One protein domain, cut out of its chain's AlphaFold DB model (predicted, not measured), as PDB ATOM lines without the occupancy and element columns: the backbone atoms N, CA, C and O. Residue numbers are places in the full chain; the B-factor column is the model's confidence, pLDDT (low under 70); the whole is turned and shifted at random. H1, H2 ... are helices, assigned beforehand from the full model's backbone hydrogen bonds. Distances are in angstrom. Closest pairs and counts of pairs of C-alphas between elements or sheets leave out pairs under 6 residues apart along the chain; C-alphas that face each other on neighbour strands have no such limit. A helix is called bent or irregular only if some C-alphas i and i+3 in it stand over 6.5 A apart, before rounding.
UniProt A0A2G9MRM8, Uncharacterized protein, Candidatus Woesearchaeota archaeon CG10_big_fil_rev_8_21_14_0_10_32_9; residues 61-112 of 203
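This is residues 61 to 112 of the 203 residues of an uncharacterized protein of Candidatus Woesearchaeota archaeon CG10_big_fil_rev_8_21_14_0_10_32_9 (UniProt A0A2G9MRM8). The printed part is a long helical hairpin: the long helix H1 comes first, and after a tight turn the shorter helix H2 folds back along it, the two lines splayed a little. H1 makes most of the length of the rod and has a kink near residue 83. There are 52 residues printed with two named helices, H1 then H2, and no named strand; the class is all helix. The whole is only just loose, close to compact, with a radius of gyration of the C-alphas of 12.3 A and spans of 40 by 14 by 13 A.

H1, residues 61 to 89, and H2, residues 94 to 110, form a helical hairpin. They touch, with 31 pairs of C-alphas within 8 A; the closest C-alphas are those of Gly 82 and Pro 96, 4.8 A apart. They run opposite ways at a shallow tilt of 34 degrees, only just short of steep, and their centres are 7.2 A apart. In H2 every O i to N i+4 pair is within hydrogen-bond range; in H1 23 of 25 are.

H1 begins at C-alpha 61, (47.846, -17.538, 20.807), and measures 40.7 A to C-alpha 89, (20.037, -15.839, -8.871). It has a kink of 33 degrees near residue 83 and is irregular: C-alphas 85 and 88 are 7.1 A apart. H2 measures 24.2 A and ends at C-alpha 110, (46.755, -22.682, 3.653).

The two C-alphas farthest apart are those of Ala 61 and Arg 88, 41.3 A. The first and last printed C-alphas, of Ala 61 and Pro 112, are 15.5 A apart. The printed part has no cut, and the link of 4 residues from H1 to H2 is tight. The mean pLDDT of the printed part is 76.2; residue 62 and residues 89 to 93, of which 89 belongs to H1, are under 70.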
ATOM      1  N   ALA A  61      49.142 -18.178  20.625       70.38
ATOM      2  CA  ALA A  61      47.846 -17.538  20.807       70.38
ATOM      3  C   ALA A  61      47.741 -16.251  19.976       70.38
ATOM      4  O   ALA A  61      46.723 -16.029  19.314       70.38
ATOM      5  N   LYS A  62      48.811 -15.444  19.917       69.56
ATOM      6  CA  LYS A  62      48.881 -14.268  19.028       69.56
ATOM      7  C   LYS A  62      48.691 -14.665  17.565       69.56
ATOM      8  O   LYS A  62      47.911 -14.038  16.848       69.56
ATOM      9  N   LEU A  63      49.347 -15.738  17.125       72.38
ATOM     10  CA  LEU A  63      49.194 -16.241  15.762       72.38
ATOM     11  C   LEU A  63      47.768 -16.730  15.476       72.38
ATOM     12  O   LEU A  63      47.214 -16.426  14.418       72.38
ATOM     13  N   GLY A  64      47.172 -17.478  16.406       72.94
ATOM     14  CA  GLY A  64      45.790 -17.945  16.301       72.94
ATOM     15  C   GLY A  64      44.805 -16.784  16.184       72.94
ATOM     16  O   GLY A  64      43.924 -16.803  15.324       72.94
ATOM     17  N   PHE A  65      45.014 -15.730  16.970       76.69
ATOM     18  CA  PHE A  65      44.215 -14.512  16.908       76.69
ATOM     19  C   PHE A  65      44.352 -13.786  15.561       76.69
ATOM     20  O   PHE A  65      43.347 -13.419  14.952       76.69
ATOM     21  N   PHE A  66      45.571 -13.645  15.032       76.06
ATOM     22  CA  PHE A  66      45.780 -13.061  13.702       76.06
ATOM     23  C   PHE A  66      45.154 -13.898  12.582       76.06
ATOM     24  O   PHE A  66      44.541 -13.349  11.666       76.06
ATOM     25  N   ARG A  67      45.250 -15.230  12.665       75.94
ATOM     26  CA  ARG A  67      44.576 -16.144  11.732       75.94
ATOM     27  C   ARG A  67      43.061 -15.977  11.774       75.94
ATOM     28  O   ARG A  67      42.428 -15.941  10.724       75.94
ATOM     29  N   PHE A  68      42.499 -15.826  12.967       77.62
ATOM     30  CA  PHE A  68      41.072 -15.593  13.155       77.62
ATOM     31  C   PHE A  68      40.619 -14.240  12.587       77.62
ATOM     32  O   PHE A  68      39.625 -14.175  11.866       77.62
ATOM     33  N   LEU A  69      41.377 -13.165  12.820       79.25
ATOM     34  CA  LEU A  69      41.098 -11.855  12.223       79.25
ATOM     35  C   LEU A  69      41.159 -11.888  10.691       79.25
ATOM     36  O   LEU A  69      40.284 -11.335  10.024       79.25
ATOM     37  N   LEU A  70      42.168 -12.559  10.128       77.25
ATOM     38  CA  LEU A  70      42.300 -12.730   8.682       77.25
ATOM     39  C   LEU A  70      41.129 -13.538   8.117       77.25
ATOM     40  O   LEU A  70      40.579 -13.177   7.079       77.25
ATOM     41  N   TRP A  71      40.697 -14.580   8.827       82.69
ATOM     42  CA  TRP A  71      39.515 -15.355   8.467       82.69
ATOM     43  C   TRP A  71      38.254 -14.484   8.418       82.69
ATOM     44  O   TRP A  71      37.554 -14.508   7.407       82.69
ATOM     45  N   ILE A  72      38.002 -13.651   9.437       79.88
ATOM     46  CA  ILE A  72      36.859 -12.719   9.453       79.88
ATOM     47  C   ILE A  72      36.924 -11.752   8.265       79.88
ATOM     48  O   ILE A  72      35.908 -11.505   7.611       79.88
ATOM     49  N   LEU A  73      38.107 -11.201   7.978       79.75
ATOM     50  CA  LEU A  73      38.313 -10.255   6.883       79.75
ATOM     51  C   LEU A  73      37.993 -10.897   5.525       79.75
ATOM     52  O   LEU A  73      37.193 -10.361   4.756       79.75
ATOM     53  N   VAL A  74      38.597 -12.055   5.244       80.56
ATOM     54  CA  VAL A  74      38.408 -12.781   3.982       80.56
ATOM     55  C   VAL A  74      36.961 -13.242   3.844       80.56
ATOM     56  O   VAL A  74      36.358 -13.041   2.791       80.56
ATOM     57  N   PHE A  75      36.369 -13.776   4.915       80.81
ATOM     58  CA  PHE A  75      34.957 -14.145   4.945       80.81
ATOM     59  C   PHE A  75      34.061 -12.956   4.600       80.81
ATOM     60  O   PHE A  75      33.199 -13.067   3.733       80.81
ATOM     61  N   SER A  76      34.287 -11.800   5.227       78.81
ATOM     62  CA  SER A  76      33.467 -10.604   5.017       78.81
ATOM     63  C   SER A  76      33.555 -10.090   3.578       78.81
ATOM     64  O   SER A  76      32.529  -9.776   2.972       78.81
ATOM     65  N   LEU A  77      34.765 -10.047   3.005       79.31
ATOM     66  CA  LEU A  77      34.993  -9.652   1.611       79.31
ATOM     67  C   LEU A  77      34.312 -10.609   0.630       79.31
ATOM     68  O   LEU A  77      33.597 -10.165  -0.269       79.31
ATOM     69  N   LEU A  78      34.500 -11.916   0.818       83.44
ATOM     70  CA  LEU A  78      33.913 -12.936  -0.047       83.44
ATOM     71  C   LEU A  78      32.396 -13.004   0.093       83.44
ATOM     72  O   LEU A  78      31.706 -13.186  -0.904       83.44
ATOM     73  N   TYR A  79      31.863 -12.813   1.297       78.75
ATOM     74  CA  TYR A  79      30.424 -12.766   1.522       78.75
ATOM     75  C   TYR A  79      29.802 -11.554   0.829       78.75
ATOM     76  O   TYR A  79      28.772 -11.678   0.168       78.75
ATOM     77  N   PHE A  80      30.445 -10.387   0.926       80.69
ATOM     78  CA  PHE A  80      29.993  -9.183   0.239       80.69
ATOM     79  C   PHE A  80      30.054  -9.338  -1.287       80.69
ATOM     80  O   PHE A  80      29.063  -9.077  -1.970       80.69
ATOM     81  N   ALA A  81      31.176  -9.828  -1.821       78.50
ATOM     82  CA  ALA A  81      31.332 -10.100  -3.248       78.50
ATOM     83  C   ALA A  81      30.326 -11.153  -3.737       78.50
ATOM     84  O   ALA A  81      29.640 -10.945  -4.738       78.50
ATOM     85  N   GLY A  82      30.168 -12.246  -2.990       79.56
ATOM     86  CA  GLY A  82      29.201 -13.301  -3.262       79.56
ATOM     87  C   GLY A  82      27.775 -12.765  -3.279       79.56
ATOM     88  O   GLY A  82      27.022 -13.054  -4.201       79.56
ATOM     89  N   ARG A  83      27.403 -11.900  -2.334       79.75
ATOM     90  CA  ARG A  83      26.092 -11.245  -2.348       79.75
ATOM     91  C   ARG A  83      25.837 -10.419  -3.606       79.75
ATOM     92  O   ARG A  83      24.694 -10.365  -4.042       79.75
ATOM     93  N   ILE A  84      26.854  -9.774  -4.174       82.00
ATOM     94  CA  ILE A  84      26.720  -8.994  -5.413       82.00
ATOM     95  C   ILE A  84      26.597  -9.925  -6.623       82.00
ATOM     96  O   ILE A  84      25.708  -9.745  -7.452       82.00
ATOM     97  N   VAL A  85      27.459 -10.938  -6.712       79.62
ATOM     98  CA  VAL A  85      27.492 -11.886  -7.837       79.62
ATOM     99  C   VAL A  85      26.227 -12.744  -7.875       79.62
ATOM    100  O   VAL A  85      25.612 -12.909  -8.928       79.62
ATOM    101  N   PHE A  86      25.788 -13.238  -6.717       77.19
ATOM    102  CA  PHE A  86      24.611 -14.094  -6.593       77.19
ATOM    103  C   PHE A  86      23.293 -13.318  -6.448       77.19
ATOM    104  O   PHE A  86      22.229 -13.937  -6.444       77.19
ATOM    105  N   ALA A  87      23.326 -11.976  -6.434       72.25
ATOM    106  CA  ALA A  87      22.130 -11.130  -6.350       72.25
ATOM    107  C   ALA A  87      21.088 -11.452  -7.433       72.25
ATOM    108  O   ALA A  87      19.889 -11.338  -7.198       72.25
ATOM    109  N   ARG A  88      21.539 -11.865  -8.625       70.50
ATOM    110  CA  ARG A  88      20.663 -12.168  -9.768       70.50
ATOM    111  C   ARG A  88      19.986 -13.534  -9.695       70.50
ATOM    112  O   ARG A  88      19.001 -13.746 -10.389       70.50
ATOM    113  N   PHE A  89      20.501 -14.452  -8.883       69.00
ATOM    114  CA  PHE A  89      20.037 -15.839  -8.871       69.00
ATOM    115  C   PHE A  89      18.925 -16.100  -7.849       69.00
ATOM    116  O   PHE A  89      18.439 -17.223  -7.773       69.00
ATOM    117  N   ASN A  90      18.525 -15.087  -7.064       64.38
ATOM    118  CA  ASN A  90      17.515 -15.172  -5.996       64.38
ATOM    119  C   ASN A  90      17.729 -16.353  -5.022       64.38
ATOM    120  O   ASN A  90      16.823 -16.775  -4.306       64.38
ATOM    121  N   GLN A  91      18.948 -16.897  -5.002       59.75
ATOM    122  CA  GLN A  91      19.390 -17.883  -4.038       59.75
ATOM    123  C   GLN A  91      19.636 -17.093  -2.758       59.75
ATOM    124  O   GLN A  91      20.453 -16.173  -2.751       59.75
ATOM    125  N   GLY A  92      18.865 -17.377  -1.707       61.34
ATOM    126  CA  GLY A  92      18.961 -16.658  -0.436       61.34
ATOM    127  C   GLY A  92      20.395 -16.589   0.111       61.34
ATOM    128  O   GLY A  92      21.294 -17.296  -0.342       61.34
ATOM    129  N   ASN A  93      20.613 -15.767   1.141       67.50
ATOM    130  CA  ASN A  93      21.947 -15.457   1.690       67.50
ATOM    131  C   ASN A  93      22.790 -16.676   2.144       67.50
ATOM    132  O   ASN A  93      23.972 -16.512   2.442       67.50
ATOM    133  N   ALA A  94      22.213 -17.881   2.189       71.19
ATOM    134  CA  ALA A  94      22.893 -19.121   2.548       71.19
ATOM    135  C   ALA A  94      24.024 -19.492   1.572       71.19
ATOM    136  O   ALA A  94      25.137 -19.739   2.018       71.19
ATOM    137  N   VAL A  95      23.792 -19.464   0.254       73.56
ATOM    138  CA  VAL A  95      24.792 -19.889  -0.750       73.56
ATOM    139  C   VAL A  95      26.054 -19.010  -0.749       73.56
ATOM    140  O   VAL A  95      27.151 -19.554  -0.586       73.56
ATOM    141  N   PRO A  96      25.962 -17.667  -0.856       74.69
ATOM    142  CA  PRO A  96      27.147 -16.812  -0.768       74.69
ATOM    143  C   PRO A  96      27.823 -16.886   0.609       74.69
ATOM    144  O   PRO A  96      29.045 -16.792   0.682       74.69
ATOM    145  N   GLY A  97      27.057 -17.102   1.686       75.94
ATOM    146  CA  GLY A  97      27.593 -17.326   3.030       75.94
ATOM    147  C   GLY A  97      28.442 -18.591   3.126       75.94
ATOM    148  O   GLY A  97      29.580 -18.533   3.585       75.94
ATOM    149  N   THR A  98      27.930 -19.725   2.647       78.12
ATOM    150  CA  THR A  98      28.642 -21.007   2.693       78.12
ATOM    151  C   THR A  98      29.900 -20.980   1.831       78.12
ATOM    152  O   THR A  98      30.959 -21.394   2.295       78.12
ATOM    153  N   ILE A  99      29.825 -20.437   0.613       79.44
ATOM    154  CA  ILE A  99      30.989 -20.324  -0.279       79.44
ATOM    155  C   ILE A  99      32.067 -19.434   0.353       79.44
ATOM    156  O   ILE A  99      33.238 -19.813   0.378       79.44
ATOM    157  N   ALA A 100      31.676 -18.286   0.914       79.81
ATOM    158  CA  ALA A 100      32.597 -17.392   1.604       79.81
ATOM    159  C   ALA A 100      33.238 -18.056   2.831       79.81
ATOM    160  O   ALA A 100      34.439 -17.906   3.035       79.81
ATOM    161  N   ALA A 101      32.469 -18.812   3.619       77.81
ATOM    162  CA  ALA A 101      32.968 -19.524   4.796       77.81
ATOM    163  C   ALA A 101      33.976 -20.613   4.425       77.81
ATOM    164  O   ALA A 101      35.041 -20.691   5.039       77.81
ATOM    165  N   VAL A 102      33.669 -21.424   3.408       82.56
ATOM    166  CA  VAL A 102      34.566 -22.484   2.933       82.56
ATOM    167  C   VAL A 102      35.863 -21.863   2.437       82.56
ATOM    168  O   VAL A 102      36.921 -22.193   2.963       82.56
ATOM    169  N   LEU A 103      35.780 -20.899   1.517       79.44
ATOM    170  CA  LEU A 103      36.960 -20.240   0.961       79.44
ATOM    171  C   LEU A 103      37.794 -19.551   2.039       79.44
ATOM    172  O   LEU A 103      38.995 -19.789   2.082       79.44
ATOM    173  N   ALA A 104      37.177 -18.775   2.940       78.12
ATOM    174  CA  ALA A 104      37.878 -18.110   4.037       78.12
ATOM    175  C   ALA A 104      38.635 -19.109   4.921       78.12
ATOM    176  O   ALA A 104      39.806 -18.889   5.240       78.12
ATOM    177  N   THR A 105      37.999 -20.236   5.249       78.12
ATOM    178  CA  THR A 105      38.606 -21.322   6.031       78.12
ATOM    179  C   THR A 105      39.772 -21.963   5.281       78.12
ATOM    180  O   THR A 105      40.844 -22.141   5.855       78.12
ATOM    181  N   THR A 106      39.620 -22.229   3.981       77.62
ATOM    182  CA  THR A 106      40.699 -22.770   3.146       77.62
ATOM    183  C   THR A 106      41.883 -21.804   3.070       77.62
ATOM    184  O   THR A 106      43.018 -22.221   3.285       77.62
ATOM    185  N   THR A 107      41.648 -20.503   2.857       76.62
ATOM    186  CA  THR A 107      42.718 -19.492   2.900       76.62
ATOM    187  C   THR A 107      43.393 -19.430   4.262       76.62
ATOM    188  O   THR A 107      44.616 -19.394   4.315       76.62
ATOM    189  N   MET A 108      42.647 -19.455   5.367       79.44
ATOM    190  CA  MET A 108      43.229 -19.400   6.712       79.44
ATOM    191  C   MET A 108      44.166 -20.588   6.978       79.44
ATOM    192  O   MET A 108      45.248 -20.391   7.528       79.44
ATOM    193  N   ILE A 109      43.771 -21.801   6.575       77.06
ATOM    194  CA  ILE A 109      44.560 -23.026   6.785       77.06
ATOM    195  C   ILE A 109      45.806 -23.041   5.892       77.06
ATOM    196  O   ILE A 109      46.885 -23.410   6.350       77.06
ATOM    197  N   LEU A 110      45.666 -22.636   4.629       80.94
ATOM    198  CA  LEU A 110      46.755 -22.682   3.653       80.94
ATOM    199  C   LEU A 110      47.740 -21.513   3.779       80.94
ATOM    200  O   LEU A 110      48.840 -21.597   3.238       80.94
ATOM    201  N   THR A 111      47.375 -20.424   4.466       75.38
ATOM    202  CA  THR A 111      48.257 -19.255   4.579       75.38
ATOM    203  C   THR A 111      49.395 -19.536   5.571       75.38
ATOM    204  O   THR A 111      49.145 -19.737   6.768       75.38
ATOM    205  N   PRO A 112      50.664 -19.511   5.119       73.44
ATOM    206  CA  PRO A 112      51.795 -19.734   6.000       73.44
ATOM    207  C   PRO A 112      51.927 -18.595   7.015       73.44
ATOM    208  O   PRO A 112      51.649 -17.432   6.726       73.44
TER     209      PRO A 112